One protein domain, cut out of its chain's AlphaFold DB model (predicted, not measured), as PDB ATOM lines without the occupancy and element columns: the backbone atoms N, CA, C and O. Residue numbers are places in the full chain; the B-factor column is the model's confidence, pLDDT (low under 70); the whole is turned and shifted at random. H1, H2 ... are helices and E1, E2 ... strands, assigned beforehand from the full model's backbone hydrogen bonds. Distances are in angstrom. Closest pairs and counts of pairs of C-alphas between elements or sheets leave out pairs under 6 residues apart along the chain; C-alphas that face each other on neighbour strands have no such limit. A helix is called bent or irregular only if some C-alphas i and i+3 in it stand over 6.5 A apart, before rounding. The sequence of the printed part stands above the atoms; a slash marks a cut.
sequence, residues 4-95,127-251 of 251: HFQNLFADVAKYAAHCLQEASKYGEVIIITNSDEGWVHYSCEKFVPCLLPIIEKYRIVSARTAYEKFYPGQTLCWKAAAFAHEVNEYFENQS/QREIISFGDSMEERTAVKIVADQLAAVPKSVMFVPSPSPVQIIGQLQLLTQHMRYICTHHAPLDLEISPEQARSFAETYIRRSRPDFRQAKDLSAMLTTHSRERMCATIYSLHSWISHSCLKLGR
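This is residues 4 to 95 and 127 to 251 of the 251 residues of an uncharacterized protein of Fistulifera solaris (UniProt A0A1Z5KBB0). A twisted sheet of six strands has one face covered by two helices, H5 and H6, while on its other side H1, H7 and H10 run the same way in a loose bundle and reach the sheet with their last residues. The helical hairpin of H2 and H3 packs on this bundle, H3 on H1 and H2 on H10, while H8 packs on residues 166 to 174 of H7, away from the sheet, H9 packs on H8, and the small H4 sits by the first turns of H5. The printed part has 217 residues with ten named helices and six named strands, in the order H1 E1 H2 H3 E2 H4 H5 E3 H6 E4 H7 E5 H8 H9 H10 E6. The sheet is mixed, its order is E2 E1 E6 E3 E4 E5, and the class is mixed, helices and strands. The whole is compact, with a radius of gyration of the C-alphas of 17.1 A, and elongated, spanning 56 by 36 by 28 A.

Begin at the edge strand E2, residues 59 to 62, parallel to E1, residues 30 to 33, with N 31 and O 59 2.8 A apart. Next comes E6, residues 246 to 250, antiparallel to E1, with N 247 and O 30 at 3.2 A. E6 is also antiparallel to E3, residues 129 to 134, with N 131 and O 248 at 3.2 A. E4, residues 153 to 158, is parallel to E3, with N 132 and O 155 at 2.8 A, and to the edge strand E5, residues 189 to 192, with N 156 and O 189 at 2.8 A. H5, residues 75 to 95, runs along the strands over E1 and E6 at a height over the sheet of 8.2 A. H6, residues 137 to 149, on the same face, has a height of 8.0 A; it touches H5 at a steep tilt of 41 degrees, closest at the C-alphas of Ala 80 and Ala 142, 4.5 A. H4, residues 63 to 67, touches H5, its Tyr 67 C-alpha 5.1 A from that of Trp 78. On the opposite face look for H10, residues 230 to 243, over none of the strands. H7, residues 165 to 183, only grazes the sheet; it is irregular, with a kink of 48 degrees near residue 177. H1, residues 4 to 24, touches H7 at a shallow tilt of 11 degrees, closest at the C-alphas of Cys 19 and Thr 176, 5.1 A. H2, residues 39 to 47, touches H10, closest at the C-alphas of Val 40 and Trp 241, 6.6 A. H3, residues 49 to 55, only just irregular with C-alphas 50 and 53 7.0 A apart, touches H1, closest at the C-alphas of Ala 13 and Leu 51, 5.6 A. H8, residues 195 to 209, touches H7, closest at the C-alphas of Gly 170 and Ala 202, 4.2 A. H9, residues 216 to 224, touches H8, closest at the C-alphas of Arg 199 and Leu 223, 7.3 A. Every O i to N i+4 pair is within hydrogen-bond range in H1, H2, H4, H5, H8, H9 and H10; H6 has 8 of 9, H7 13 of 15, and H3 1 of 3, beside 3 of 4 O i to N i+3 pairs.

Find C-alpha 4 at (143.887, 14.899, -20.670); from there H1 runs 30.7 A to C-alpha 24. H5 is also 30.7 A long, H7 25.5 A, H8 20.8 A, and E4 16.5 A. E6 ends at C-alpha 250, (174.026, 20.967, 4.536).

The C-alphas farthest apart are those of Ser 95 and Gln 215, 57.5 A. Residues 96 to 126 are not printed, and C-alphas 95 and 127 are 14.1 A apart across this cut. Of the links that are printed whole, none is long. The mean pLDDT of the printed part is 81.7; it is under 70 at residues 4 to 6, 95, 211 to 220 and 223 to 251.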
ATOM      1  N   HIS A   4     142.554  15.491 -20.608       63.19
ATOM      2  CA  HIS A   4     143.887  14.899 -20.670       63.19
ATOM      3  C   HIS A   4     145.014  15.807 -20.140       63.19
ATOM      4  O   HIS A   4     145.864  15.330 -19.387       63.19
ATOM      5  N   PHE A   5     145.021  17.094 -20.509       65.75
ATOM      6  CA  PHE A   5     146.043  18.046 -20.068       65.75
ATOM      7  C   PHE A   5     145.888  18.392 -18.589       65.75
ATOM      8  O   PHE A   5     146.894  18.519 -17.902       65.75
ATOM      9  N   GLN A   6     144.658  18.494 -18.077       67.44
ATOM     10  CA  GLN A   6     144.426  18.762 -16.653       67.44
ATOM     11  C   GLN A   6     145.010  17.646 -15.775       67.44
ATOM     12  O   GLN A   6     145.715  17.939 -14.813       67.44
ATOM     13  N   ASN A   7     144.827  16.383 -16.173       79.38
ATOM     14  CA  ASN A   7     145.420  15.242 -15.469       79.38
ATOM     15  C   ASN A   7     146.957  15.256 -15.531       79.38
ATOM     16  O   ASN A   7     147.617  14.914 -14.557       79.38
ATOM     17  N   LEU A   8     147.534  15.701 -16.652       82.69
ATOM     18  CA  LEU A   8     148.985  15.801 -16.805       82.69
ATOM     19  C   LEU A   8     149.597  16.896 -15.915       82.69
ATOM     20  O   LEU A   8     150.624  16.659 -15.289       82.69
ATOM     21  N   PHE A   9     148.965  18.068 -15.808       83.94
ATOM     22  CA  PHE A   9     149.415  19.127 -14.893       83.94
ATOM     23  C   PHE A   9     149.259  18.728 -13.419       83.94
ATOM     24  O   PHE A   9     150.129  19.044 -12.610       83.94
ATOM     25  N   ALA A  10     148.203  17.985 -13.072       86.50
ATOM     26  CA  ALA A  10     148.053  17.421 -11.733       86.50
ATOM     27  C   ALA A  10     149.180  16.425 -11.398       86.50
ATOM     28  O   ALA A  10     149.708  16.440 -10.285       86.50
ATOM     29  N   ASP A  11     149.600  15.606 -12.366       89.75
ATOM     30  CA  ASP A  11     150.755  14.728 -12.188       89.75
ATOM     31  C   ASP A  11     152.058  15.526 -12.053       89.75
ATOM     32  O   ASP A  11     152.822  15.263 -11.126       89.75
ATOM     33  N   VAL A  12     152.298  16.546 -12.887       88.44
ATOM     34  CA  VAL A  12     153.454  17.453 -12.721       88.44
ATOM     35  C   VAL A  12     153.501  18.007 -11.294       88.44
ATOM     36  O   VAL A  12     154.538  17.915 -10.639       88.44
ATOM     37  N   ALA A  13     152.371  18.501 -10.783       88.81
ATOM     38  CA  ALA A  13     152.271  19.013  -9.423       88.81
ATOM     39  C   ALA A  13     152.635  17.959  -8.369       88.81
ATOM     40  O   ALA A  13     153.432  18.223  -7.469       88.81
ATOM     41  N   LYS A  14     152.106  16.739  -8.505       92.94
ATOM     42  CA  LYS A  14     152.399  15.616  -7.605       92.94
ATOM     43  C   LYS A  14     153.891  15.278  -7.568       92.94
ATOM     44  O   LYS A  14     154.448  15.116  -6.483       92.94
ATOM     45  N   TYR A  15     154.536  15.151  -8.728       93.50
ATOM     46  CA  TYR A  15     155.961  14.812  -8.789       93.50
ATOM     47  C   TYR A  15     156.840  15.956  -8.277       93.50
ATOM     48  O   TYR A  15     157.843  15.692  -7.616       93.50
ATOM     49  N   ALA A  16     156.454  17.209  -8.517       91.94
ATOM     50  CA  ALA A  16     157.210  18.360  -8.040       91.94
ATOM     51  C   ALA A  16     157.117  18.495  -6.515       91.94
ATOM     52  O   ALA A  16     158.135  18.651  -5.843       91.94
ATOM     53  N   ALA A  17     155.915  18.328  -5.955       92.56
ATOM     54  CA  ALA A  17     155.701  18.268  -4.514       92.56
ATOM     55  C   ALA A  17     156.551  17.181  -3.848       92.56
ATOM     56  O   ALA A  17     157.204  17.438  -2.839       92.56
ATOM     57  N   HIS A  18     156.561  15.978  -4.425       94.88
ATOM     58  CA  HIS A  18     157.351  14.867  -3.907       94.88
ATOM     59  C   HIS A  18     158.857  15.147  -3.988       94.88
ATOM     60  O   HIS A  18     159.581  14.851  -3.042       94.88
ATOM     61  N   CYS A  19     159.324  15.774  -5.069       93.56
ATOM     62  CA  CYS A  19     160.720  16.174  -5.217       93.56
ATOM     63  C   CYS A  19     161.148  17.195  -4.150       93.56
ATOM     64  O   CYS A  19     162.186  17.013  -3.519       93.56
ATOM     65  N   LEU A  20     160.336  18.232  -3.904       90.69
ATOM     66  CA  LEU A  20     160.597  19.233  -2.860       90.69
ATOM     67  C   LEU A  20     160.606  18.601  -1.458       90.69
ATOM     68  O   LEU A  20     161.517  18.836  -0.665       90.69
ATOM     69  N   GLN A  21     159.628  17.737  -1.170       94.06
ATOM     70  CA  GLN A  21     159.552  17.009   0.101       94.06
ATOM     71  C   GLN A  21     160.744  16.070   0.306       94.06
ATOM     72  O   GLN A  21     161.251  15.963   1.418       94.06
ATOM     73  N   GLU A  22     161.196  15.386  -0.748       95.06
ATOM     74  CA  GLU A  22     162.373  14.522  -0.680       95.06
ATOM     75  C   GLU A  22     163.641  15.344  -0.436       95.06
ATOM     76  O   GLU A  22     164.435  14.965   0.420       95.06
ATOM     77  N   ALA A  23     163.809  16.489  -1.108       91.62
ATOM     78  CA  ALA A  23     164.935  17.398  -0.879       91.62
ATOM     79  C   ALA A  23     164.974  17.914   0.572       91.62
ATOM     80  O   ALA A  23     166.032  17.894   1.206       91.62
ATOM     81  N   SER A  24     163.807  18.259   1.124       92.44
ATOM     82  CA  SER A  24     163.645  18.759   2.500       92.44
ATOM     83  C   SER A  24     164.128  17.785   3.577       92.44
ATOM     84  O   SER A  24     164.438  18.191   4.691       92.44
ATOM     85  N   LYS A  25     164.211  16.482   3.275       94.38
ATOM     86  CA  LYS A  25     164.731  15.481   4.224       94.38
ATOM     87  C   LYS A  25     166.219  15.645   4.504       94.38
ATOM     88  O   LYS A  25     166.715  15.060   5.463       94.38
ATOM     89  N   TYR A  26     166.936  16.363   3.647       92.19
ATOM     90  CA  TYR A  26     168.384  16.450   3.719       92.19
ATOM     91  C   TYR A  26     168.881  17.832   4.166       92.19
ATOM     92  O   TYR A  26     170.077  17.949   4.429       92.19
ATOM     93  N   GLY A  27     168.034  18.866   4.198       88.31
ATOM     94  CA  GLY A  27     168.405  20.239   4.560       88.31
ATOM     95  C   GLY A  27     167.304  21.252   4.241       88.31
ATOM     96  O   GLY A  27     166.234  20.872   3.766       88.31
ATOM     97  N   GLU A  28     167.588  22.530   4.499       91.62
ATOM     98  CA  GLU A  28     166.680  23.640   4.172       91.62
ATOM     99  C   GLU A  28     166.453  23.732   2.662       91.62
ATOM    100  O   GLU A  28     167.353  23.412   1.891       91.62
ATOM    101  N   VAL A  29     165.259  24.143   2.233       91.56
ATOM    102  CA  VAL A  29     164.917  24.278   0.812       91.56
ATOM    103  C   VAL A  29     164.366  25.672   0.557       91.56
ATOM    104  O   VAL A  29     163.269  26.017   0.993       91.56
ATOM    105  N   ILE A  30     165.109  26.448  -0.221       91.19
ATOM    106  CA  ILE A  30     164.702  27.772  -0.701       91.19
ATOM    107  C   ILE A  30     164.405  27.663  -2.194       91.19
ATOM    108  O   ILE A  30     165.053  26.876  -2.864       91.19
ATOM    109  N   ILE A  31     163.441  28.419  -2.718       89.88
ATOM    110  CA  ILE A  31     163.128  28.524  -4.149       89.88
ATOM    111  C   ILE A  31     163.574  29.906  -4.629       89.88
ATOM    112  O   ILE A  31     162.973  30.911  -4.252       89.88
ATOM    113  N   ILE A  32     164.596  29.980  -5.486       88.12
ATOM    114  CA  ILE A  32     165.136  31.262  -5.975       88.12
ATOM    115  C   ILE A  32     164.870  31.426  -7.472       88.12
ATOM    116  O   ILE A  32     165.370  30.659  -8.294       88.12
ATOM    117  N   THR A  33     164.141  32.474  -7.856       87.12
ATOM    118  CA  THR A  33     163.709  32.745  -9.235       87.12
ATOM    119  C   THR A  33     164.273  34.051  -9.795       87.12
ATOM    120  O   THR A  33     164.320  35.058  -9.100       87.12
ATOM    121  N   ASN A  34     164.638  34.071 -11.083       89.88
ATOM    122  CA  ASN A  34     164.974  35.304 -11.817       89.88
ATOM    123  C   ASN A  34     163.730  36.033 -12.373       89.88
ATOM    124  O   ASN A  34     163.832  36.851 -13.286       89.88
ATOM    125  N   SER A  35     162.548  35.735 -11.837       87.00
ATOM    126  CA  SER A  35     161.289  36.396 -12.175       87.00
ATOM    127  C   SER A  35     160.887  37.421 -11.119       87.00
ATOM    128  O   SER A  35     161.502  37.521 -10.055       87.00
ATOM    129  N   ASP A  36     159.845  38.187 -11.428       87.94
ATOM    130  CA  ASP A  36     159.286  39.175 -10.514       87.94
ATOM    131  C   ASP A  36     158.665  38.529  -9.263       87.94
ATOM    132  O   ASP A  36     158.291  37.350  -9.247       87.94
ATOM    133  N   GLU A  37     158.570  39.296  -8.183       91.69
ATOM    134  CA  GLU A  37     157.851  38.909  -6.972       91.69
ATOM    135  C   GLU A  37     156.403  38.507  -7.290       91.69
ATOM    136  O   GLU A  37     155.738  39.080  -8.151       91.69
ATOM    137  N   GLY A  38     155.928  37.449  -6.630       87.25
ATOM    138  CA  GLY A  38     154.599  36.880  -6.873       87.25
ATOM    139  C   GLY A  38     154.489  35.971  -8.106       87.25
ATOM    140  O   GLY A  38     153.510  35.232  -8.210       87.25
ATOM    141  N   TRP A  39     155.490  35.925  -8.998       86.25
ATOM    142  CA  TRP A  39     155.439  35.102 -10.215       86.25
ATOM    143  C   TRP A  39     155.222  33.608  -9.939       86.25
ATOM    144  O   TRP A  39     154.443  32.949 -10.632       86.25
ATOM    145  N   VAL A  40     155.880  33.077  -8.904       83.12
ATOM    146  CA  VAL A  40     155.762  31.667  -8.494       83.12
ATOM    147  C   VAL A  40     154.337  31.335  -8.042       83.12
ATOM    148  O   VAL A  40     153.755  30.364  -8.530       83.12
ATOM    149  N   HIS A  41     153.754  32.166  -7.173       87.25
ATOM    150  CA  HIS A  41     152.385  31.993  -6.676       87.25
ATOM    151  C   HIS A  41     151.369  32.098  -7.814       87.25
ATOM    152  O   HIS A  41     150.572  31.182  -8.006       87.25
ATOM    153  N   TYR A  42     151.470  33.153  -8.630       85.62
ATOM    154  CA  TYR A  42     150.613  33.353  -9.799       85.62
ATOM    155  C   TYR A  42     150.671  32.162 -10.768       85.62
ATOM    156  O   TYR A  42     149.645  31.689 -11.259       85.62
ATOM    157  N   SER A  43     151.875  31.645 -11.035       81.69
ATOM    158  CA  SER A  43     152.064  30.490 -11.915       81.69
ATOM    159  C   SER A  43     151.436  29.223 -11.334       81.69
ATOM    160  O   SER A  43     150.759  28.489 -12.059       81.69
ATOM    161  N   CYS A  44     151.605  28.980 -10.032       85.25
ATOM    162  CA  CYS A  44     150.994  27.832  -9.369       85.25
ATOM    163  C   CYS A  44     149.469  27.919  -9.379       85.25
ATOM    164  O   CYS A  44     148.824  26.988  -9.849       85.25
ATOM    165  N   GLU A  45     148.893  29.044  -8.957       86.94
ATOM    166  CA  GLU A  45     147.443  29.266  -8.942       86.94
ATOM    167  C   GLU A  45     146.816  29.037 -10.327       86.94
ATOM    168  O   GLU A  45     145.774  28.392 -10.464       86.94
ATOM    169  N   LYS A  46     147.490  29.509 -11.379       82.62
ATOM    170  CA  LYS A  46     146.977  29.443 -12.746       82.62
ATOM    171  C   LYS A  46     147.081  28.061 -13.389       82.62
ATOM    172  O   LYS A  46     146.221  27.711 -14.200       82.62
ATOM    173  N   PHE A  47     148.145  27.310 -13.108       79.94
ATOM    174  CA  PHE A  47     148.485  26.108 -13.882       79.94
ATOM    175  C   PHE A  47     148.486  24.815 -13.067       79.94
ATOM    176  O   PHE A  47     148.151  23.762 -13.608       79.94
ATOM    177  N   VAL A  48     148.839  24.887 -11.785       84.94
ATOM    178  CA  VAL A  48     148.973  23.742 -10.871       84.94
ATOM    179  C   VAL A  48     148.460  24.100  -9.464       84.94
ATOM    180  O   VAL A  48     149.194  23.992  -8.487       84.94
ATOM    181  N   PRO A  49     147.192  24.525  -9.309       88.25
ATOM    182  CA  PRO A  49     146.699  25.105  -8.053       88.25
ATOM    183  C   PRO A  49     146.798  24.160  -6.847       88.25
ATOM    184  O   PRO A  49     146.960  24.613  -5.720       88.25
ATOM    185  N   CYS A  50     146.773  22.840  -7.065       88.12
ATOM    186  CA  CYS A  50     146.950  21.839  -6.004       88.12
ATOM    187  C   CYS A  50     148.343  21.853  -5.347       88.12
ATOM    188  O   CYS A  50     148.543  21.221  -4.312       88.12
ATOM    189  N   LEU A  51     149.297  22.561  -5.942       87.62
ATOM    190  CA  LEU A  51     150.682  22.681  -5.500       87.62
ATOM    191  C   LEU A  51     150.921  23.912  -4.633       87.62
ATOM    192  O   LEU A  51     151.885  23.938  -3.871       87.62
ATOM    193  N   LEU A  52     150.023  24.900  -4.725       88.19
ATOM    194  CA  LEU A  52     150.090  26.160  -3.992       88.19
ATOM    195  C   LEU A  52     150.270  25.943  -2.473       88.19
ATOM    196  O   LEU A  52     151.256  26.434  -1.931       88.19
ATOM    197  N   PRO A  53     149.481  25.081  -1.793       93.44
ATOM    198  CA  PRO A  53     149.639  24.862  -0.347       93.44
ATOM    199  C   PRO A  53     150.950  24.162   0.046       93.44
ATOM    200  O   PRO A  53     151.288  24.052   1.226       93.44
ATOM    201  N   ILE A  54     151.654  23.577  -0.927       89.81
ATOM    202  CA  ILE A  54     152.932  22.899  -0.710       89.81
ATOM    203  C   ILE A  54     154.068  23.900  -0.885       89.81
ATOM    204  O   ILE A  54     154.978  23.896  -0.065       89.81
ATOM    205  N   ILE A  55     154.006  24.763  -1.906       87.00
ATOM    206  CA  ILE A  55     155.054  25.759  -2.165       87.00
ATOM    207  C   ILE A  55     155.110  26.852  -1.103       87.00
ATOM    208  O   ILE A  55     156.197  27.321  -0.795       87.00
ATOM    209  N   GLU A  56     153.973  27.193  -0.494       90.75
ATOM    210  CA  GLU A  56     153.877  28.178   0.594       90.75
ATOM    211  C   GLU A  56     154.659  27.771   1.852       90.75
ATOM    212  O   GLU A  56     154.917  28.600   2.719       90.75
ATOM    213  N   LYS A  57     155.056  26.497   1.962       93.00
ATOM    214  CA  LYS A  57     155.907  26.005   3.054       93.00
ATOM    215  C   LYS A  57     157.378  26.367   2.874       93.00
ATOM    216  O   LYS A  57     158.139  26.225   3.823       93.00
ATOM    217  N   TYR A  58     157.772  26.768   1.669       89.88
ATOM    218  CA  TYR A  58     159.154  27.048   1.317       89.88
ATOM    219  C   TYR A  58     159.379  28.549   1.197       89.88
ATOM    220  O   TYR A  58     158.522  29.299   0.722       89.88
ATOM    221  N   ARG A  59     160.580  28.982   1.573       93.12
ATOM    222  CA  ARG A  59     161.072  30.332   1.302       93.12
ATOM    223  C   ARG A  59     161.142  30.532  -0.217       93.12
ATOM    224  O   ARG A  59     161.813  29.769  -0.904       93.12
ATOM    225  N   ILE A  60     160.475  31.558  -0.744       90.56
ATOM    226  CA  ILE A  60     160.522  31.920  -2.170       90.56
ATOM    227  C   ILE A  60     161.181  33.295  -2.316       90.56
ATOM    228  O   ILE A  60     160.757  34.258  -1.679       90.56
ATOM    229  N   VAL A  61     162.188  33.389  -3.183       92.81
ATOM    230  CA  VAL A  61     162.998  34.592  -3.406       92.81
ATOM    231  C   VAL A  61     162.973  34.976  -4.878       92.81
ATOM    232  O   VAL A  61     163.436  34.226  -5.739       92.81
ATOM    233  N   SER A  62     162.487  36.180  -5.171       93.81
ATOM    234  CA  SER A  62     162.554  36.775  -6.508       93.81
ATOM    235  C   SER A  62     163.830  37.598  -6.663       93.81
ATOM    236  O   SER A  62     163.877  38.786  -6.343       93.81
ATOM    237  N   ALA A  63     164.882  36.954  -7.173       92.81
ATOM    238  CA  ALA A  63     166.206  37.535  -7.367       92.81
ATOM    239  C   ALA A  63     166.164  38.793  -8.245       92.81
ATOM    240  O   ALA A  63     166.824  39.782  -7.931       92.81
ATOM    241  N   ARG A  64     165.341  38.797  -9.301       92.75
ATOM    242  CA  ARG A  64     165.151  39.981 -10.147       92.75
ATOM    243  C   ARG A  64     164.631  41.163  -9.337       92.75
ATOM    244  O   ARG A  64     165.279  42.202  -9.296       92.75
ATOM    245  N   THR A  65     163.501  40.999  -8.653       95.62
ATOM    246  CA  THR A  65     162.893  42.082  -7.865       95.62
ATOM    247  C   THR A  65     163.834  42.601  -6.778       95.62
ATOM    248  O   THR A  65     163.914  43.811  -6.562       95.62
ATOM    249  N   ALA A  66     164.596  41.716  -6.134       96.81
ATOM    250  CA  ALA A  66     165.539  42.104  -5.091       96.81
ATOM    251  C   ALA A  66     166.784  42.841  -5.633       96.81
ATOM    252  O   ALA A  66     167.227  43.822  -5.025       96.81
ATOM    253  N   TYR A  67     167.335  42.400  -6.772       97.50
ATOM    254  CA  TYR A  67     168.692  42.768  -7.196       97.50
ATOM    255  C   TYR A  67     168.808  43.478  -8.555       97.50
ATOM    256  O   TYR A  67     169.877  44.014  -8.851       97.50
ATOM    257  N   GLU A  68     167.746  43.582  -9.363       96.94
ATOM    258  CA  GLU A  68     167.783  44.274 -10.668       96.94
ATOM    259  C   GLU A  68     168.186  45.743 -10.543       96.94
ATOM    260  O   GLU A  68     168.954  46.243 -11.364       96.94
ATOM    261  N   LYS A  69     167.769  46.410  -9.461       97.56
ATOM    262  CA  LYS A  69     168.170  47.794  -9.164       97.56
ATOM    263  C   LYS A  69     169.682  47.973  -8.977       97.56
ATOM    264  O   LYS A  69     170.193  49.058  -9.232       97.56
ATOM    265  N   PHE A  70     170.385  46.933  -8.524       97.38
ATOM    266  CA  PHE A  70     171.833  46.963  -8.297       97.38
ATOM    267  C   PHE A  70     172.620  46.459  -9.508       97.38
ATOM    268  O   PHE A  70     173.721  46.940  -9.765       97.38
ATOM    269  N   TYR A  71     172.045  45.531 -10.279       96.44
ATOM    270  CA  TYR A  71     172.693  44.931 -11.444       96.44
ATOM    271  C   TYR A  71     171.795  44.983 -12.694       96.44
ATOM    272  O   TYR A  71     171.368  43.935 -13.180       96.44
ATOM    273  N   PRO A  72     171.481  46.163 -13.258       96.56
ATOM    274  CA  PRO A  72     170.520  46.268 -14.357       96.56
ATOM    275  C   PRO A  72     170.882  45.372 -15.548       96.56
ATOM    276  O   PRO A  72     172.018  45.392 -16.021       96.56
ATOM    277  N   GLY A  73     169.922  44.567 -16.015       92.81
ATOM    278  CA  GLY A  73     170.089  43.650 -17.152       92.81
ATOM    279  C   GLY A  73     171.030  42.455 -16.933       92.81
ATOM    280  O   GLY A  73     171.294  41.725 -17.884       92.81
ATOM    281  N   GLN A  74     171.538  42.233 -15.716       95.00
ATOM    282  CA  GLN A  74     172.521  41.184 -15.418       95.00
ATOM    283  C   GLN A  74     171.892  40.044 -14.599       95.00
ATOM    284  O   GLN A  74     172.056  39.961 -13.382       95.00
ATOM    285  N   THR A  75     171.193  39.136 -15.282       90.69
ATOM    286  CA  THR A  75     170.438  38.015 -14.682       90.69
ATOM    287  C   THR A  75     171.281  37.096 -13.793       90.69
ATOM    288  O   THR A  75     170.821  36.672 -12.731       90.69
ATOM    289  N   LEU A  76     172.526  36.807 -14.189       93.44
ATOM    290  CA  LEU A  76     173.464  36.019 -13.382       93.44
ATOM    291  C   LEU A  76     173.781  36.715 -12.053       93.44
ATOM    292  O   LEU A  76     173.799  36.065 -11.010       93.44
ATOM    293  N   CYS A  77     174.005  38.032 -12.074       96.19
ATOM    294  CA  CYS A  77     174.321  38.797 -10.869       96.19
ATOM    295  C   CYS A  77     173.151  38.804  -9.883       96.19
ATOM    296  O   CYS A  77     173.382  38.685  -8.685       96.19
ATOM    297  N   TRP A  78     171.904  38.869 -10.368       95.44
ATOM    298  CA  TRP A  78     170.723  38.754  -9.503       95.44
ATOM    299  C   TRP A  78     170.716  37.425  -8.761       95.44
ATOM    300  O   TRP A  78     170.548  37.388  -7.544       95.44
ATOM    301  N   LYS A  79     170.938  36.338  -9.505       91.38
ATOM    302  CA  LYS A  79     170.928  34.975  -8.980       91.38
ATOM    303  C   LYS A  79     172.053  34.750  -7.972       91.38
ATOM    304  O   LYS A  79     171.792  34.276  -6.873       91.38
ATOM    305  N   ALA A  80     173.280  35.139  -8.320       94.94
ATOM    306  CA  ALA A  80     174.442  35.009  -7.446       94.94
ATOM    307  C   ALA A  80     174.286  35.835  -6.159       94.94
ATOM    308  O   ALA A  80     174.588  35.333  -5.082       94.94
ATOM    309  N   ALA A  81     173.758  37.061  -6.250       95.75
ATOM    310  CA  ALA A  81     173.496  37.893  -5.077       95.75
ATOM    311  C   ALA A  81     172.402  37.298  -4.176       95.75
ATOM    312  O   ALA A  81     172.567  37.261  -2.959       95.75
ATOM    313  N   ALA A  82     171.318  36.776  -4.761       95.44
ATOM    314  CA  ALA A  82     170.270  36.088  -4.009       95.44
ATOM    315  C   ALA A  82     170.799  34.833  -3.305       95.44
ATOM    316  O   ALA A  82     170.504  34.626  -2.135       95.44
ATOM    317  N   PHE A  83     171.622  34.032  -3.986       93.75
ATOM    318  CA  PHE A  83     172.262  32.867  -3.379       93.75
ATOM    319  C   PHE A  83     173.165  33.292  -2.224       93.75
ATOM    320  O   PHE A  83     173.012  32.781  -1.125       93.75
ATOM    321  N   ALA A  84     174.069  34.248  -2.445       94.50
ATOM    322  CA  ALA A  84     174.987  34.708  -1.409       94.50
ATOM    323  C   ALA A  84     174.247  35.208  -0.160       94.50
ATOM    324  O   ALA A  84     174.634  34.852   0.948       94.50
ATOM    325  N   HIS A  85     173.172  35.985  -0.334       95.19
ATOM    326  CA  HIS A  85     172.349  36.469   0.776       95.19
ATOM    327  C   HIS A  85     171.749  35.312   1.575       95.19
ATOM    328  O   HIS A  85     172.020  35.199   2.766       95.19
ATOM    329  N   GLU A  86     170.973  34.442   0.928       94.00
ATOM    330  CA  GLU A  86     170.219  33.401   1.635       94.00
ATOM    331  C   GLU A  86     171.154  32.336   2.244       94.00
ATOM    332  O   GLU A  86     170.888  31.816   3.326       94.00
ATOM    333  N   VAL A  87     172.290  32.044   1.595       91.12
ATOM    334  CA  VAL A  87     173.318  31.143   2.142       91.12
ATOM    335  C   VAL A  87     173.978  31.745   3.386       91.12
ATOM    336  O   VAL A  87     174.153  31.043   4.386       91.12
ATOM    337  N   ASN A  88     174.369  33.023   3.336       91.12
ATOM    338  CA  ASN A  88     175.009  33.694   4.469       91.12
ATOM    339  C   ASN A  88     174.066  33.786   5.662       91.12
ATOM    340  O   ASN A  88     174.449  33.381   6.755       91.12
ATOM    341  N   GLU A  89     172.828  34.231   5.436       91.06
ATOM    342  CA  GLU A  89     171.815  34.348   6.486       91.06
ATOM    343  C   GLU A  89     171.596  33.005   7.198       91.06
ATOM    344  O   GLU A  89     171.570  32.930   8.427       91.06
ATOM    345  N   TYR A  90     171.526  31.909   6.443       87.75
ATOM    346  CA  TYR A  90     171.392  30.579   7.024       87.75
ATOM    347  C   TYR A  90     172.609  30.153   7.853       87.75
ATOM    348  O   TYR A  90     172.445  29.636   8.959       87.75
ATOM    349  N   PHE A  91     173.832  30.342   7.345       84.69
ATOM    350  CA  PHE A  91     175.037  29.948   8.080       84.69
ATOM    351  C   PHE A  91     175.284  30.822   9.317       84.69
ATOM    352  O   PHE A  91     175.773  30.312  10.327       84.69
ATOM    353  N   GLU A  92     174.927  32.104   9.275       86.69
ATOM    354  CA  GLU A  92     174.981  33.002  10.433       86.69
ATOM    355  C   GLU A  92     173.979  32.573  11.512       86.69
ATOM    356  O   GLU A  92     174.356  32.432  12.677       86.69
ATOM    357  N   ASN A  93     172.743  32.242  11.127       82.69
ATOM    358  CA  ASN A  93     171.712  31.764  12.054       82.69
ATOM    359  C   ASN A  93     172.057  30.416  12.715       82.69
ATOM    360  O   ASN A  93     171.624  30.145  13.837       82.69
ATOM    361  N   GLN A  94     172.851  29.566  12.057       72.56
ATOM    362  CA  GLN A  94     173.362  28.340  12.685       72.56
ATOM    363  C   GLN A  94     174.518  28.594  13.650       72.56
ATOM    364  O   GLN A  94     174.678  27.855  14.609       72.56
ATOM    365  N   SER A  95     175.307  29.643  13.422       69.88
ATOM    366  CA  SER A  95     176.443  29.975  14.290       69.88
ATOM    367  C   SER A  95     175.977  30.501  15.653       69.88
ATOM    368  O   SER A  95     176.610  30.244  16.667       69.88
ATOM    369  N   GLN A 127     181.437  19.868   6.404       71.81
ATOM    370  CA  GLN A 127     181.737  20.580   5.179       71.81
ATOM    371  C   GLN A 127     180.451  21.242   4.668       71.81
ATOM    372  O   GLN A 127     179.547  20.547   4.218       71.81
ATOM    373  N   ARG A 128     180.372  22.578   4.737       88.31
ATOM    374  CA  ARG A 128     179.224  23.349   4.240       88.31
ATOM    375  C   ARG A 128     178.960  22.962   2.794       88.31
ATOM    376  O   ARG A 128     179.887  22.943   1.989       88.31
ATOM    377  N   GLU A 129     177.712  22.693   2.446       90.88
ATOM    378  CA  GLU A 129     177.339  22.331   1.078       90.88
ATOM    379  C   GLU A 129     176.278  23.282   0.548       90.88
ATOM    380  O   GLU A 129     175.383  23.688   1.289       90.88
ATOM    381  N   ILE A 130     176.360  23.594  -0.746       92.00
ATOM    382  CA  ILE A 130     175.347  24.359  -1.467       92.00
ATOM    383  C   ILE A 130     174.941  23.542  -2.685       92.00
ATOM    384  O   ILE A 130     175.753  23.299  -3.581       92.00
ATOM    385  N   ILE A 131     173.680  23.122  -2.722       93.56
ATOM    386  CA  ILE A 131     173.120  22.361  -3.843       93.56
ATOM    387  C   ILE A 131     172.151  23.253  -4.613       93.56
ATOM    388  O   ILE A 131     171.396  23.992  -3.996       93.56
ATOM    389  N   SER A 132     172.154  23.178  -5.942       92.56
ATOM    390  CA  SER A 132     171.116  23.767  -6.790       92.56
ATOM    391  C   SER A 132     170.601  22.762  -7.809       92.56
ATOM    392  O   SER A 132     171.362  22.003  -8.413       92.56
ATOM    393  N   PHE A 133     169.294  22.806  -8.029       91.06
ATOM    394  CA  PHE A 133     168.607  22.098  -9.099       91.06
ATOM    395  C   PHE A 133     167.976  23.149 -10.010       91.06
ATOM    396  O   PHE A 133     167.196  23.965  -9.515       91.06
ATOM    397  N   GLY A 134     168.346  23.168 -11.295       86.38
ATOM    398  CA  GLY A 134     167.872  24.199 -12.216       86.38
ATOM    399  C   GLY A 134     168.105  23.965 -13.697       86.38
ATOM    400  O   GLY A 134     168.736  22.990 -14.065       86.38
ATOM    401  N   ASP A 135     167.567  24.822 -14.562       80.00
ATOM    402  CA  ASP A 135     167.590  24.676 -16.026       80.00
ATOM    403  C   ASP A 135     168.464  25.689 -16.744       80.00
ATOM    404  O   ASP A 135     168.640  25.616 -17.962       80.00
ATOM    405  N   SER A 136     169.011  26.639 -16.005       83.44
ATOM    406  CA  SER A 136     169.798  27.724 -16.545       83.44
ATOM    407  C   SER A 136     171.264  27.586 -16.149       83.44
ATOM    408  O   SER A 136     171.639  27.041 -15.104       83.44
ATOM    409  N   MET A 137     172.125  28.126 -17.005       85.06
ATOM    410  CA  MET A 137     173.545  28.246 -16.685       85.06
ATOM    411  C   MET A 137     173.769  29.243 -15.544       85.06
ATOM    412  O   MET A 137     174.781  29.159 -14.847       85.06
ATOM    413  N   GLU A 138     172.824  30.158 -15.323       87.25
ATOM    414  CA  GLU A 138     172.826  31.108 -14.225       87.25
ATOM    415  C   GLU A 138     172.760  30.404 -12.867       87.25
ATOM    416  O   GLU A 138     173.554  30.750 -11.995       87.25
ATOM    417  N   GLU A 139     171.905  29.386 -12.683       85.88
ATOM    418  CA  GLU A 139     171.899  28.574 -11.452       85.88
ATOM    419  C   GLU A 139     173.250  27.903 -11.211       85.88
ATOM    420  O   GLU A 139     173.825  28.001 -10.126       85.88
ATOM    421  N   ARG A 140     173.745  27.208 -12.239       89.62
ATOM    422  CA  ARG A 140     174.975  26.410 -12.184       89.62
ATOM    423  C   ARG A 140     176.188  27.279 -11.859       89.62
ATOM    424  O   ARG A 140     177.023  26.917 -11.035       89.62
ATOM    425  N   THR A 141     176.251  28.458 -12.469       94.06
ATOM    426  CA  THR A 141     177.333  29.421 -12.251       94.06
ATOM    427  C   THR A 141     177.211  30.101 -10.886       94.06
ATOM    428  O   THR A 141     178.219  30.247 -10.196       94.06
ATOM    429  N   ALA A 142     175.996  30.468 -10.459       92.75
ATOM    430  CA  ALA A 142     175.758  31.104  -9.164       92.75
ATOM    431  C   ALA A 142     176.170  30.207  -7.985       92.75
ATOM    432  O   ALA A 142     176.861  30.697  -7.094       92.75
ATOM    433  N   VAL A 143     175.834  28.904  -8.002       92.69
ATOM    434  CA  VAL A 143     176.295  27.960  -6.958       92.69
ATOM    435  C   VAL A 143     177.804  27.993  -6.835       92.69
ATOM    436  O   VAL A 143     178.318  28.113  -5.731       92.69
ATOM    437  N   LYS A 144     178.513  27.873  -7.960       94.44
ATOM    438  CA  LYS A 144     179.970  27.782  -7.950       94.44
ATOM    439  C   LYS A 144     180.604  29.048  -7.378       94.44
ATOM    440  O   LYS A 144     181.434  28.950  -6.485       94.44
ATOM    441  N   ILE A 145     180.155  30.221  -7.836       94.12
ATOM    442  CA  ILE A 145     180.643  31.517  -7.339       94.12
ATOM    443  C   ILE A 145     180.452  31.625  -5.823       94.12
ATOM    444  O   ILE A 145     181.380  31.993  -5.109       94.12
ATOM    445  N   VAL A 146     179.252  31.313  -5.332       93.19
ATOM    446  CA  VAL A 146     178.918  31.491  -3.913       93.19
ATOM    447  C   VAL A 146     179.591  30.431  -3.041       93.19
ATOM    448  O   VAL A 146     180.090  30.751  -1.966       93.19
ATOM    449  N   ALA A 147     179.677  29.187  -3.509       93.25
ATOM    450  CA  ALA A 147     180.382  28.126  -2.799       93.25
ATOM    451  C   ALA A 147     181.875  28.440  -2.644       93.25
ATOM    452  O   ALA A 147     182.410  28.290  -1.546       93.25
ATOM    453  N   ASP A 148     182.515  28.959  -3.698       93.06
ATOM    454  CA  ASP A 148     183.915  29.391  -3.658       93.06
ATOM    455  C   ASP A 148     184.121  30.531  -2.640       93.06
ATOM    456  O   ASP A 148     185.088  30.518  -1.879       93.06
ATOM    457  N   GLN A 149     183.192  31.496  -2.573       90.81
ATOM    458  CA  GLN A 149     183.249  32.611  -1.614       90.81
ATOM    459  C   GLN A 149     183.097  32.170  -0.154       90.81
ATOM    460  O   GLN A 149     183.652  32.811   0.738       90.81
ATOM    461  N   LEU A 150     182.350  31.093   0.095       87.62
ATOM    462  CA  LEU A 150     181.979  30.640   1.440       87.62
ATOM    463  C   LEU A 150     182.704  29.366   1.882       87.62
ATOM    464  O   LEU A 150     182.360  28.802   2.922       87.62
ATOM    465  N   ALA A 151     183.700  28.922   1.107       89.88
ATOM    466  CA  ALA A 151     184.424  27.669   1.314       89.88
ATOM    467  C   ALA A 151     183.483  26.453   1.482       89.88
ATOM    468  O   ALA A 151     183.725  25.571   2.308       89.88
ATOM    469  N   ALA A 152     182.400  26.422   0.701       91.12
ATOM    470  CA  ALA A 152     181.410  25.351   0.682       91.12
ATOM    471  C   ALA A 152     181.607  24.418  -0.528       91.12
ATOM    472  O   ALA A 152     182.271  24.765  -1.503       91.12
ATOM    473  N   VAL A 153     181.012  23.224  -0.494       94.31
ATOM    474  CA  VAL A 153     180.991  22.268  -1.610       94.31
ATOM    475  C   VAL A 153     179.862  22.627  -2.571       94.31
ATOM    476  O   VAL A 153     178.692  22.521  -2.187       94.31
ATOM    477  N   PRO A 154     180.173  22.996  -3.826       95.75
ATOM    478  CA  PRO A 154     179.154  23.246  -4.829       95.75
ATOM    479  C   PRO A 154     178.605  21.935  -5.392       95.75
ATOM    480  O   PRO A 154     179.361  21.053  -5.812       95.75
ATOM    481  N   LYS A 155     177.279  21.833  -5.474       95.88
ATOM    482  CA  LYS A 155     176.593  20.781  -6.223       95.88
ATOM    483  C   LYS A 155     175.528  21.376  -7.137       95.88
ATOM    484  O   LYS A 155     174.699  22.167  -6.698       95.88
ATOM    485  N   SER A 156     175.502  20.960  -8.392       94.56
ATOM    486  CA  SER A 156     174.503  21.388  -9.373       94.56
ATOM    487  C   SER A 156     173.930  20.201 -10.134       94.56
ATOM    488  O   SER A 156     174.652  19.278 -10.511       94.56
ATOM    489  N   VAL A 157     172.620  20.237 -10.386       94.19
ATOM    490  CA  VAL A 157     171.960  19.379 -11.377       94.19
ATOM    491  C   VAL A 157     171.226  20.264 -12.369       94.19
ATOM    492  O   VAL A 157     170.306  20.990 -11.990       94.19
ATOM    493  N   MET A 158     171.640  20.183 -13.629       89.38
ATOM    494  CA  MET A 158     171.036  20.902 -14.739       89.38
ATOM    495  C   MET A 158     169.907  20.079 -15.369       89.38
ATOM    496  O   MET A 158     170.098  18.908 -15.704       89.38
ATOM    497  N   PHE A 159     168.733  20.674 -15.529       90.06
ATOM    498  CA  PHE A 159     167.592  20.080 -16.217       90.06
ATOM    499  C   PHE A 159     167.645  20.365 -17.718       90.06
ATOM    500  O   PHE A 159     168.221  21.349 -18.180       90.06
ATOM    501  N   VAL A 160     167.008  19.487 -18.486       88.50
ATOM    502  CA  VAL A 160     166.859  19.578 -19.936       88.50
ATOM    503  C   VAL A 160     166.108  20.860 -20.293       88.50
ATOM    504  O   VAL A 160     164.978  21.029 -19.837       88.50
ATOM    505  N   PRO A 161     166.653  21.729 -21.157       81.94
ATOM    506  CA  PRO A 161     165.979  22.955 -21.561       81.94
ATOM    507  C   PRO A 161     164.703  22.658 -22.361       81.94
ATOM    508  O   PRO A 161     164.673  21.757 -23.199       81.94
ATOM    509  N   SER A 162     163.659  23.467 -22.150       80.06
ATOM    510  CA  SER A 162     162.367  23.366 -22.859       80.06
ATOM    511  C   SER A 162     161.741  21.953 -22.863       80.06
ATOM    512  O   SER A 162     161.422  21.429 -23.933       80.06
ATOM    513  N   PRO A 163     161.544  21.300 -21.704       84.31
ATOM    514  CA  PRO A 163     160.989  19.950 -21.676       84.31
ATOM    515  C   PRO A 163     159.490  19.952 -21.995       84.31
ATOM    516  O   PRO A 163     158.774  20.895 -21.682       84.31
ATOM    517  N   SER A 164     158.962  18.855 -22.531       83.94
ATOM    518  CA  SER A 164     157.516  18.584 -22.508       83.94
ATOM    519  C   SER A 164     157.027  18.300 -21.072       83.94
ATOM    520  O   SER A 164     157.826  17.909 -20.218       83.94
ATOM    521  N   PRO A 165     155.719  18.397 -20.763       84.19
ATOM    522  CA  PRO A 165     155.230  18.128 -19.404       84.19
ATOM    523  C   PRO A 165     155.531  16.703 -18.906       84.19
ATOM    524  O   PRO A 165     155.790  16.491 -17.725       84.19
ATOM    525  N   VAL A 166     155.551  15.713 -19.805       87.69
ATOM    526  CA  VAL A 166     155.957  14.340 -19.456       87.69
ATOM    527  C   VAL A 166     157.459  14.230 -19.186       87.69
ATOM    528  O   VAL A 166     157.860  13.465 -18.312       87.69
ATOM    529  N   GLN A 167     158.294  15.017 -19.874       88.00
ATOM    530  CA  GLN A 167     159.717  15.129 -19.552       88.00
ATOM    531  C   GLN A 167     159.929  15.837 -18.214       88.00
ATOM    532  O   GLN A 167     160.790  15.399 -17.465       88.00
ATOM    533  N   ILE A 168     159.124  16.843 -17.851       88.81
ATOM    534  CA  ILE A 168     159.157  17.432 -16.499       88.81
ATOM    535  C   ILE A 168     158.948  16.344 -15.436       88.81
ATOM    536  O   ILE A 168     159.765  16.209 -14.528       88.81
ATOM    537  N   ILE A 169     157.906  15.517 -15.581       90.81
ATOM    538  CA  ILE A 169     157.652  14.385 -14.675       90.81
ATOM    539  C   ILE A 169     158.851  13.429 -14.640       90.81
ATOM    540  O   ILE A 169     159.287  13.024 -13.564       90.81
ATOM    541  N   GLY A 170     159.399  13.082 -15.808       91.69
ATOM    542  CA  GLY A 170     160.539  12.178 -15.910       91.69
ATOM    543  C   GLY A 170     161.781  12.693 -15.175       91.69
ATOM    544  O   GLY A 170     162.391  11.952 -14.406       91.69
ATOM    545  N   GLN A 171     162.117  13.969 -15.359       92.94
ATOM    546  CA  GLN A 171     163.259  14.615 -14.709       92.94
ATOM    547  C   GLN A 171     163.075  14.734 -13.195       92.94
ATOM    548  O   GLN A 171     163.983  14.391 -12.444       92.94
ATOM    549  N   LEU A 172     161.884  15.132 -12.738       93.25
ATOM    550  CA  LEU A 172     161.544  15.169 -11.314       93.25
ATOM    551  C   LEU A 172     161.643  13.788 -10.665       93.25
ATOM    552  O   LEU A 172     162.151  13.654  -9.553       93.25
ATOM    553  N   GLN A 173     161.170  12.748 -11.356       94.50
ATOM    554  CA  GLN A 173     161.262  11.377 -10.873       94.50
ATOM    555  C   GLN A 173     162.721  10.912 -10.789       94.50
ATOM    556  O   GLN A 173     163.097  10.306  -9.786       94.50
ATOM    557  N   LEU A 174     163.536  11.208 -11.807       95.00
ATOM    558  CA  LEU A 174     164.970  10.915 -11.806       95.00
ATOM    559  C   LEU A 174     165.669  11.623 -10.638       95.00
ATOM    560  O   LEU A 174     166.331  10.967  -9.835       95.00
ATOM    561  N   LEU A 175     165.463  12.935 -10.491       94.25
ATOM    562  CA  LEU A 175     166.057  13.721  -9.413       94.25
ATOM    563  C   LEU A 175     165.647  13.185  -8.038       94.25
ATOM    564  O   LEU A 175     166.502  12.956  -7.189       94.25
ATOM    565  N   THR A 176     164.358  12.907  -7.837       94.94
ATOM    566  CA  THR A 176     163.848  12.332  -6.583       94.94
ATOM    567  C   THR A 176     164.531  10.997  -6.263       94.94
ATOM    568  O   THR A 176     164.960  10.785  -5.132       94.94
ATOM    569  N   GLN A 177     164.667  10.090  -7.239       95.94
ATOM    570  CA  GLN A 177     165.302   8.780  -7.023       95.94
ATOM    571  C   GLN A 177     166.782   8.891  -6.645       95.94
ATOM    572  O   GLN A 177     167.281   8.075  -5.870       95.94
ATOM    573  N   HIS A 178     167.474   9.905  -7.164       96.38
ATOM    574  CA  HIS A 178     168.885  10.155  -6.879       96.38
ATOM    575  C   HIS A 178     169.118  11.209  -5.789       96.38
ATOM    576  O   HIS A 178     170.274  11.516  -5.493       96.38
ATOM    577  N   MET A 179     168.061  11.713  -5.138       95.00
ATOM    578  CA  MET A 179     168.153  12.806  -4.165       95.00
ATOM    579  C   MET A 179     169.145  12.480  -3.050       95.00
ATOM    580  O   MET A 179     170.037  13.278  -2.768       95.00
ATOM    581  N   ARG A 180     169.051  11.266  -2.484       95.94
ATOM    582  CA  ARG A 180     169.982  10.774  -1.461       95.94
ATOM    583  C   ARG A 180     171.425  10.829  -1.943       95.94
ATOM    584  O   ARG A 180     172.265  11.381  -1.250       95.94
ATOM    585  N   TYR A 181     171.694  10.270  -3.124       96.50
ATOM    586  CA  TYR A 181     173.043  10.215  -3.684       96.50
ATOM    587  C   TYR A 181     173.644  11.616  -3.802       96.50
ATOM    588  O   TYR A 181     174.743  11.831  -3.312       96.50
ATOM    589  N   ILE A 182     172.908  12.570  -4.380       95.00
ATOM    590  CA  ILE A 182     173.386  13.948  -4.562       95.00
ATOM    591  C   ILE A 182     173.609  14.622  -3.200       95.00
ATOM    592  O   ILE A 182     174.658  15.216  -2.941       95.00
ATOM    593  N   CYS A 183     172.632  14.489  -2.304       91.69
ATOM    594  CA  CYS A 183     172.621  15.165  -1.014       91.69
ATOM    595  C   CYS A 183     173.643  14.634  -0.010       91.69
ATOM    596  O   CYS A 183     173.985  15.382   0.897       91.69
ATOM    597  N   THR A 184     174.103  13.387  -0.133       91.94
ATOM    598  CA  THR A 184     175.099  12.792   0.776       91.94
ATOM    599  C   THR A 184     176.483  12.648   0.138       91.94
ATOM    600  O   THR A 184     177.359  12.018   0.720       91.94
ATOM    601  N   HIS A 185     176.684  13.140  -1.087       94.12
ATOM    602  CA  HIS A 185     177.977  13.055  -1.766       94.12
ATOM    603  C   HIS A 185     178.949  14.115  -1.236       94.12
ATOM    604  O   HIS A 185     178.666  15.287  -1.373       94.12
ATOM    605  N   HIS A 186     180.110  13.763  -0.695       91.81
ATOM    606  CA  HIS A 186     180.976  14.762  -0.035       91.81
ATOM    607  C   HIS A 186     181.869  15.591  -0.979       91.81
ATOM    608  O   HIS A 186     182.581  16.487  -0.540       91.81
ATOM    609  N   ALA A 187     181.874  15.288  -2.277       94.25
ATOM    610  CA  ALA A 187     182.661  16.020  -3.265       94.25
ATOM    611  C   ALA A 187     181.787  16.992  -4.078       94.25
ATOM    612  O   ALA A 187     180.562  16.824  -4.134       94.25
ATOM    613  N   PRO A 188     182.399  17.982  -4.752       95.81
ATOM    614  CA  PRO A 188     181.694  18.786  -5.736       95.81
ATOM    615  C   PRO A 188     181.013  17.906  -6.789       95.81
ATOM    616  O   PRO A 188     181.610  16.950  -7.288       95.81
ATOM    617  N   LEU A 189     179.771  18.239  -7.140       96.38
ATOM    618  CA  LEU A 189     179.016  17.550  -8.187       96.38
ATOM    619  C   LEU A 189     178.513  18.549  -9.212       96.38
ATOM    620  O   LEU A 189     177.932  19.567  -8.864       96.38
ATOM    621  N   ASP A 190     178.673  18.223 -10.484       96.12
ATOM    622  CA  ASP A 190     178.146  19.043 -11.564       96.12
ATOM    623  C   ASP A 190     177.531  18.129 -12.620       96.12
ATOM    624  O   ASP A 190     178.225  17.543 -13.452       96.12
ATOM    625  N   LEU A 191     176.226  17.910 -12.488       95.50
ATOM    626  CA  LEU A 191     175.465  16.934 -13.256       95.50
ATOM    627  C   LEU A 191     174.525  17.637 -14.230       95.50
ATOM    628  O   LEU A 191     174.001  18.712 -13.954       95.50
ATOM    629  N   GLU A 192     174.247  16.977 -15.346       94.50
ATOM    630  CA  GLU A 192     173.266  17.412 -16.335       94.50
ATOM    631  C   GLU A 192     172.378  16.222 -16.687       94.50
ATOM    632  O   GLU A 192     172.873  15.132 -16.987       94.50
ATOM    633  N   ILE A 193     171.061  16.413 -16.609       92.00
ATOM    634  CA  ILE A 193     170.101  15.411 -17.057       92.00
ATOM    635  C   ILE A 193     170.098  15.438 -18.579       92.00
ATOM    636  O   ILE A 193     169.708  16.431 -19.190       92.00
ATOM    637  N   SER A 194     170.497  14.332 -19.204       92.38
ATOM    638  CA  SER A 194     170.489  14.253 -20.662       92.38
ATOM    639  C   SER A 194     169.050  14.176 -21.205       92.38
ATOM    640  O   SER A 194     168.158  13.610 -20.553       92.38
ATOM    641  N   PRO A 195     168.791  14.669 -22.431       87.31
ATOM    642  CA  PRO A 195     167.494  14.511 -23.088       87.31
ATOM    643  C   PRO A 195     167.020  13.051 -23.161       87.31
ATOM    644  O   PRO A 195     165.823  12.776 -23.037       87.31
ATOM    645  N   GLU A 196     167.944  12.102 -23.328       90.94
ATOM    646  CA  GLU A 196     167.676  10.662 -23.353       90.94
ATOM    647  C   GLU A 196     167.246  10.139 -21.980       90.94
ATOM    648  O   GLU A 196     166.299   9.356 -21.903       90.94
ATOM    649  N   GLN A 197     167.889  10.594 -20.900       92.50
ATOM    650  CA  GLN A 197     167.508  10.235 -19.530       92.50
ATOM    651  C   GLN A 197     166.111  10.768 -19.193       92.50
ATOM    652  O   GLN A 197     165.250  10.003 -18.748       92.50
ATOM    653  N   ALA A 198     165.848  12.047 -19.484       86.62
ATOM    654  CA  ALA A 198     164.531  12.655 -19.301       86.62
ATOM    655  C   ALA A 198     163.447  11.913 -20.100       86.62
ATOM    656  O   ALA A 198     162.364  11.637 -19.578       86.62
ATOM    657  N   ARG A 199     163.748  11.535 -21.353       87.88
ATOM    658  CA  ARG A 199     162.849  10.742 -22.202       87.88
ATOM    659  C   ARG A 199     162.591   9.358 -21.607       87.88
ATOM    660  O   ARG A 199     161.435   8.976 -21.474       87.88
ATOM    661  N   SER A 200     163.631   8.628 -21.214       91.38
ATOM    662  CA  SER A 200     163.509   7.271 -20.662       91.38
ATOM    663  C   SER A 200     162.615   7.228 -19.413       91.38
ATOM    664  O   SER A 200     161.738   6.364 -19.275       91.38
ATOM    665  N   PHE A 201     162.767   8.211 -18.525       92.62
ATOM    666  CA  PHE A 201     161.921   8.338 -17.340       92.62
ATOM    667  C   PHE A 201     160.488   8.767 -17.676       92.62
ATOM    668  O   PHE A 201     159.541   8.220 -17.104       92.62
ATOM    669  N   ALA A 202     160.307   9.671 -18.644       89.06
ATOM    670  CA  ALA A 202     158.987  10.048 -19.146       89.06
ATOM    671  C   ALA A 202     158.236   8.845 -19.744       89.06
ATOM    672  O   ALA A 202     157.066   8.624 -19.432       89.06
ATOM    673  N   GLU A 203     158.908   8.013 -20.544       89.75
ATOM    674  CA  GLU A 203     158.334   6.783 -21.102       89.75
ATOM    675  C   GLU A 203     157.910   5.802 -20.003       89.75
ATOM    676  O   GLU A 203     156.840   5.194 -20.087       89.75
ATOM    677  N   THR A 204     158.721   5.675 -18.950       89.44
ATOM    678  CA  THR A 204     158.401   4.832 -17.790       89.44
ATOM    679  C   THR A 204     157.137   5.316 -17.079       89.44
ATOM    680  O   THR A 204     156.284   4.496 -16.728       89.44
ATOM    681  N   TYR A 205     156.977   6.631 -16.905       88.44
ATOM    682  CA  TYR A 205     155.747   7.224 -16.373       88.44
ATOM    683  C   TYR A 205     154.546   6.950 -17.291       88.44
ATOM    684  O   TYR A 205     153.529   6.451 -16.811       88.44
ATOM    685  N   ILE A 206     154.659   7.192 -18.604       85.56
ATOM    686  CA  ILE A 206     153.546   6.990 -19.549       85.56
ATOM    687  C   ILE A 206     153.084   5.528 -19.531       85.56
ATOM    688  O   ILE A 206     151.891   5.265 -19.395       85.56
ATOM    689  N   ARG A 207     154.013   4.563 -19.580       85.19
ATOM    690  CA  ARG A 207     153.679   3.127 -19.551       85.19
ATOM    691  C   ARG A 207     152.929   2.711 -18.284       85.19
ATOM    692  O   ARG A 207     152.089   1.819 -18.354       85.19
ATOM    693  N   ARG A 208     153.234   3.332 -17.138       84.69
ATOM    694  CA  ARG A 208     152.584   3.045 -15.847       84.69
ATOM    695  C   ARG A 208     151.229   3.735 -15.711       84.69
ATOM    696  O   ARG A 208     150.275   3.108 -15.264       84.69
ATOM    697  N   SER A 209     151.149   5.006 -16.089       79.94
ATOM    698  CA  SER A 209     149.986   5.864 -15.834       79.94
ATOM    699  C   SER A 209     148.954   5.847 -16.966       79.94
ATOM    700  O   SER A 209     147.815   6.265 -16.772       79.94
ATOM    701  N   ARG A 210     149.342   5.414 -18.172       73.62
ATOM    702  CA  ARG A 210     148.521   5.446 -19.393       73.62
ATOM    703  C   ARG A 210     148.708   4.150 -20.200       73.62
ATOM    704  O   ARG A 210     149.266   4.184 -21.298       73.62
ATOM    705  N   PRO A 211     148.239   2.993 -19.698       63.50
ATOM    706  CA  PRO A 211     148.450   1.700 -20.353       63.50
ATOM    707  C   PRO A 211     147.791   1.579 -21.735       63.50
ATOM    708  O   PRO A 211     148.163   0.666 -22.470       63.50
ATOM    709  N   ASP A 212     146.864   2.477 -22.092       63.00
ATOM    710  CA  ASP A 212     146.198   2.531 -23.403       63.00
ATOM    711  C   ASP A 212     147.059   3.201 -24.491       63.00
ATOM    712  O   ASP A 212     146.895   2.932 -25.679       63.00
ATOM    713  N   PHE A 213     148.043   4.018 -24.101       61.38
ATOM    714  CA  PHE A 213     148.940   4.749 -25.003       61.38
ATOM    715  C   PHE A 213     150.143   3.881 -25.420       61.38
ATOM    716  O   PHE A 213     151.305   4.252 -25.246       61.38
ATOM    717  N   ARG A 214     149.876   2.674 -25.944       57.19
ATOM    718  CA  ARG A 214     150.922   1.692 -26.308       57.19
ATOM    719  C   ARG A 214     151.559   1.931 -27.675       57.19
ATOM    720  O   ARG A 214     152.593   1.332 -27.963       57.19
ATOM    721  N   GLN A 215     150.955   2.749 -28.538       61.56
ATOM    722  CA  GLN A 215     151.484   2.972 -29.882       61.56
ATOM    723  C   GLN A 215     152.631   3.988 -29.860       61.56
ATOM    724  O   GLN A 215     152.519   5.069 -29.285       61.56
ATOM    725  N   ALA A 216     153.727   3.671 -30.557       61.44
ATOM    726  CA  ALA A 216     154.916   4.527 -30.633       61.44
ATOM    727  C   ALA A 216     154.619   5.946 -31.159       61.44
ATOM    728  O   ALA A 216     155.295   6.900 -30.779       61.44
ATOM    729  N   LYS A 217     153.589   6.100 -32.007       63.59
ATOM    730  CA  LYS A 217     153.149   7.406 -32.523       63.59
ATOM    731  C   LYS A 217     152.551   8.297 -31.433       63.59
ATOM    732  O   LYS A 217     152.878   9.479 -31.399       63.59
ATOM    733  N   ASP A 218     151.755   7.736 -30.527       66.75
ATOM    734  CA  ASP A 218     151.132   8.501 -29.441       66.75
ATOM    735  C   ASP A 218     152.164   8.884 -28.375       66.75
ATOM    736  O   ASP A 218     152.169  10.011 -27.879       66.75
ATOM    737  N   LEU A 219     153.109   7.977 -28.095       66.38
ATOM    738  CA  LEU A 219     154.248   8.236 -27.210       66.38
ATOM    739  C   LEU A 219     155.119   9.381 -27.749       66.38
ATOM    740  O   LEU A 219     155.433  10.326 -27.028       66.38
ATOM    741  N   SER A 220     155.457   9.317 -29.041       69.56
ATOM    742  CA  SER A 220     156.214  10.364 -29.728       69.56
ATOM    743  C   SER A 220     155.459  11.692 -29.700       69.56
ATOM    744  O   SER A 220     156.049  12.718 -29.367       69.56
ATOM    745  N   ALA A 221     154.144  11.688 -29.942       71.69
ATOM    746  CA  ALA A 221     153.325  12.890 -29.859       71.69
ATOM    747  C   ALA A 221     153.344  13.507 -28.454       71.69
ATOM    748  O   ALA A 221     153.510  14.715 -28.347       71.69
ATOM    749  N   MET A 222     153.254  12.725 -27.372       70.12
ATOM    750  CA  MET A 222     153.315  13.248 -25.993       70.12
ATOM    751  C   MET A 222     154.699  13.787 -25.609       70.12
ATOM    752  O   MET A 222     154.795  14.791 -24.908       70.12
ATOM    753  N   LEU A 223     155.768  13.148 -26.090       67.06
ATOM    754  CA  LEU A 223     157.149  13.584 -25.855       67.06
ATOM    755  C   LEU A 223     157.526  14.828 -26.675       67.06
ATOM    756  O   LEU A 223     158.414  15.576 -26.277       67.06
ATOM    757  N   THR A 224     156.874  15.041 -27.820       63.84
ATOM    758  CA  THR A 224     157.167  16.146 -28.752       63.84
ATOM    759  C   THR A 224     156.147  17.275 -28.708       63.84
ATOM    760  O   THR A 224     156.409  18.334 -29.283       63.84
ATOM    761  N   THR A 225     155.000  17.099 -28.036       58.12
ATOM    762  CA  THR A 225     153.965  18.136 -27.931       58.12
ATOM    763  C   THR A 225     154.444  19.289 -27.059       58.12
ATOM    764  O   THR A 225     154.106  19.426 -25.887       58.12
ATOM    765  N   HIS A 226     155.149  20.209 -27.705       57.78
ATOM    766  CA  HIS A 226     155.274  21.609 -27.324       57.78
ATOM    767  C   HIS A 226     153.953  22.288 -27.685       57.78
ATOM    768  O   HIS A 226     153.860  23.067 -28.634       57.78
ATOM    769  N   SER A 227     152.852  21.855 -27.073       39.59
ATOM    770  CA  SER A 227     151.542  22.238 -27.584       39.59
ATOM    771  C   SER A 227     151.321  23.729 -27.317       39.59
ATOM    772  O   SER A 227     151.110  24.116 -26.189       39.59
ATOM    773  N   ARG A 228     151.387  24.563 -28.365       39.75
ATOM    774  CA  ARG A 228     150.872  25.944 -28.487       39.75
ATOM    775  C   ARG A 228     151.313  26.951 -27.420       39.75
ATOM    776  O   ARG A 228     150.717  26.985 -26.353       39.75
ATOM    777  N   GLU A 229     152.246  27.835 -27.789       34.62
ATOM    778  CA  GLU A 229     152.527  29.232 -27.354       34.62
ATOM    779  C   GLU A 229     152.137  29.680 -25.924       34.62
ATOM    780  O   GLU A 229     152.967  30.218 -25.199       34.62
ATOM    781  N   ARG A 230     150.912  29.417 -25.465       35.19
ATOM    782  CA  ARG A 230     150.456  29.582 -24.074       35.19
ATOM    783  C   ARG A 230     151.010  28.524 -23.118       35.19
ATOM    784  O   ARG A 230     151.295  28.839 -21.973       35.19
ATOM    785  N   MET A 231     151.184  27.294 -23.591       33.84
ATOM    786  CA  MET A 231     151.740  26.176 -22.832       33.84
ATOM    787  C   MET A 231     153.266  26.246 -22.798       33.84
ATOM    788  O   MET A 231     153.831  25.866 -21.791       33.84
ATOM    789  N   CYS A 232     153.933  26.813 -23.815       33.31
ATOM    790  CA  CYS A 232     155.364  27.128 -23.734       33.31
ATOM    791  C   CYS A 232     155.645  28.120 -22.613       33.31
ATOM    792  O   CYS A 232     156.572  27.873 -21.869       33.31
ATOM    793  N   ALA A 233     154.830  29.163 -22.418       32.25
ATOM    794  CA  ALA A 233     154.982  30.063 -21.274       32.25
ATOM    795  C   ALA A 233     154.678  29.361 -19.940       32.25
ATOM    796  O   ALA A 233     155.376  29.608 -18.974       32.25
ATOM    797  N   THR A 234     153.694  28.457 -19.880       36.38
ATOM    798  CA  THR A 234     153.352  27.642 -18.694       36.38
ATOM    799  C   THR A 234     154.390  26.578 -18.356       36.38
ATOM    800  O   THR A 234     154.628  26.330 -17.189       36.38
ATOM    801  N   ILE A 235     154.986  25.941 -19.360       39.09
ATOM    802  CA  ILE A 235     156.008  24.899 -19.253       39.09
ATOM    803  C   ILE A 235     157.369  25.545 -19.035       39.09
ATOM    804  O   ILE A 235     158.087  25.056 -18.189       39.09
ATOM    805  N   TYR A 236     157.684  26.684 -19.663       38.44
ATOM    806  CA  TYR A 236     158.775  27.537 -19.193       38.44
ATOM    807  C   TYR A 236     158.495  27.959 -17.760       38.44
ATOM    808  O   TYR A 236     159.355  27.759 -16.940       38.44
ATOM    809  N   SER A 237     157.299  28.432 -17.398       36.66
ATOM    810  CA  SER A 237     157.007  28.854 -16.018       36.66
ATOM    811  C   SER A 237     157.039  27.706 -15.019       36.66
ATOM    812  O   SER A 237     157.460  27.952 -13.908       36.66
ATOM    813  N   LEU A 238     156.635  26.482 -15.382       37.81
ATOM    814  CA  LEU A 238     156.660  25.272 -14.544       37.81
ATOM    815  C   LEU A 238     158.042  24.625 -14.500       37.81
ATOM    816  O   LEU A 238     158.421  24.108 -13.460       37.81
ATOM    817  N   HIS A 239     158.776  24.640 -15.611       38.66
ATOM    818  CA  HIS A 239     160.159  24.195 -15.688       38.66
ATOM    819  C   HIS A 239     161.035  25.165 -14.927       38.66
ATOM    820  O   HIS A 239     161.596  24.751 -13.941       38.66
ATOM    821  N   SER A 240     161.011  26.451 -15.261       37.25
ATOM    822  CA  SER A 240     161.577  27.547 -14.474       37.25
ATOM    823  C   SER A 240     161.142  27.409 -13.003       37.25
ATOM    824  O   SER A 240     161.988  27.372 -12.134       37.25
ATOM    825  N   TRP A 241     159.873  27.142 -12.675       35.16
ATOM    826  CA  TRP A 241     159.412  26.900 -11.291       35.16
ATOM    827  C   TRP A 241     159.980  25.637 -10.599       35.16
ATOM    828  O   TRP A 241     160.269  25.696  -9.408       35.16
ATOM    829  N   ILE A 242     160.188  24.525 -11.310       36.91
ATOM    830  CA  ILE A 242     160.838  23.292 -10.804       36.91
ATOM    831  C   ILE A 242     162.368  23.431 -10.760       36.91
ATOM    832  O   ILE A 242     163.026  22.823  -9.921       36.91
ATOM    833  N   SER A 243     162.904  24.260 -11.648       35.22
ATOM    834  CA  SER A 243     164.310  24.565 -11.887       35.22
ATOM    835  C   SER A 243     164.841  25.743 -11.075       35.22
ATOM    836  O   SER A 243     166.005  26.124 -11.162       35.22
ATOM    837  N   HIS A 244     163.998  26.382 -10.283       39.28
ATOM    838  CA  HIS A 244     164.407  27.517  -9.484       39.28
ATOM    839  C   HIS A 244     164.961  27.040  -8.155       39.28
ATOM    840  O   HIS A 244     164.302  27.099  -7.124       39.28
ATOM    841  N   SER A 245     166.211  26.585  -8.241       38.31
ATOM    842  CA  SER A 245     167.225  26.597  -7.192       38.31
ATOM    843  C   SER A 245     166.682  26.216  -5.834       38.31
ATOM    844  O   SER A 245     166.497  27.094  -5.006       38.31
ATOM    845  N   CYS A 246     166.477  24.919  -5.622       34.28
ATOM    846  CA  CYS A 246     166.414  24.328  -4.294       34.28
ATOM    847  C   CYS A 246     167.780  24.536  -3.630       34.28
ATOM    848  O   CYS A 246     168.659  23.690  -3.782       34.28
ATOM    849  N   LEU A 247     167.997  25.699  -3.008       32.84
ATOM    850  CA  LEU A 247     169.236  25.977  -2.293       32.84
ATOM    851  C   LEU A 247     169.203  25.145  -1.020       32.84
ATOM    852  O   LEU A 247     168.511  25.491  -0.065       32.84
ATOM    853  N   LYS A 248     169.919  24.026  -1.056       36.38
ATOM    854  CA  LYS A 248     170.051  23.152   0.097       36.38
ATOM    855  C   LYS A 248     171.369  23.405   0.791       36.38
ATOM    856  O   LYS A 248     172.427  23.259   0.181       36.38
ATOM    857  N   LEU A 249     171.261  23.739   2.070       34.00
ATOM    858  CA  LEU A 249     172.378  24.011   2.952       34.00
ATOM    859  C   LEU A 249     172.545  22.820   3.890       34.00
ATOM    860  O   LEU A 249     171.658  22.489   4.677       34.00
ATOM    861  N   GLY A 250     173.641  22.094   3.691       26.81
ATOM    862  CA  GLY A 250     174.026  20.967   4.536       26.81
ATOM    863  C   GLY A 250     174.840  21.435   5.738       26.81
ATOM    864  O   GLY A 250     175.613  22.388   5.617       26.81
ATOM    865  N   ARG A 251     174.655  20.751   6.873       33.00
ATOM    866  CA  ARG A 251     175.672  20.674   7.928       33.00
ATOM    867  C   ARG A 251     176.804  19.761   7.483       33.00
ATOM    868  O   ARG A 251     176.490  18.725   6.851       33.00
TER     869      ARG A 251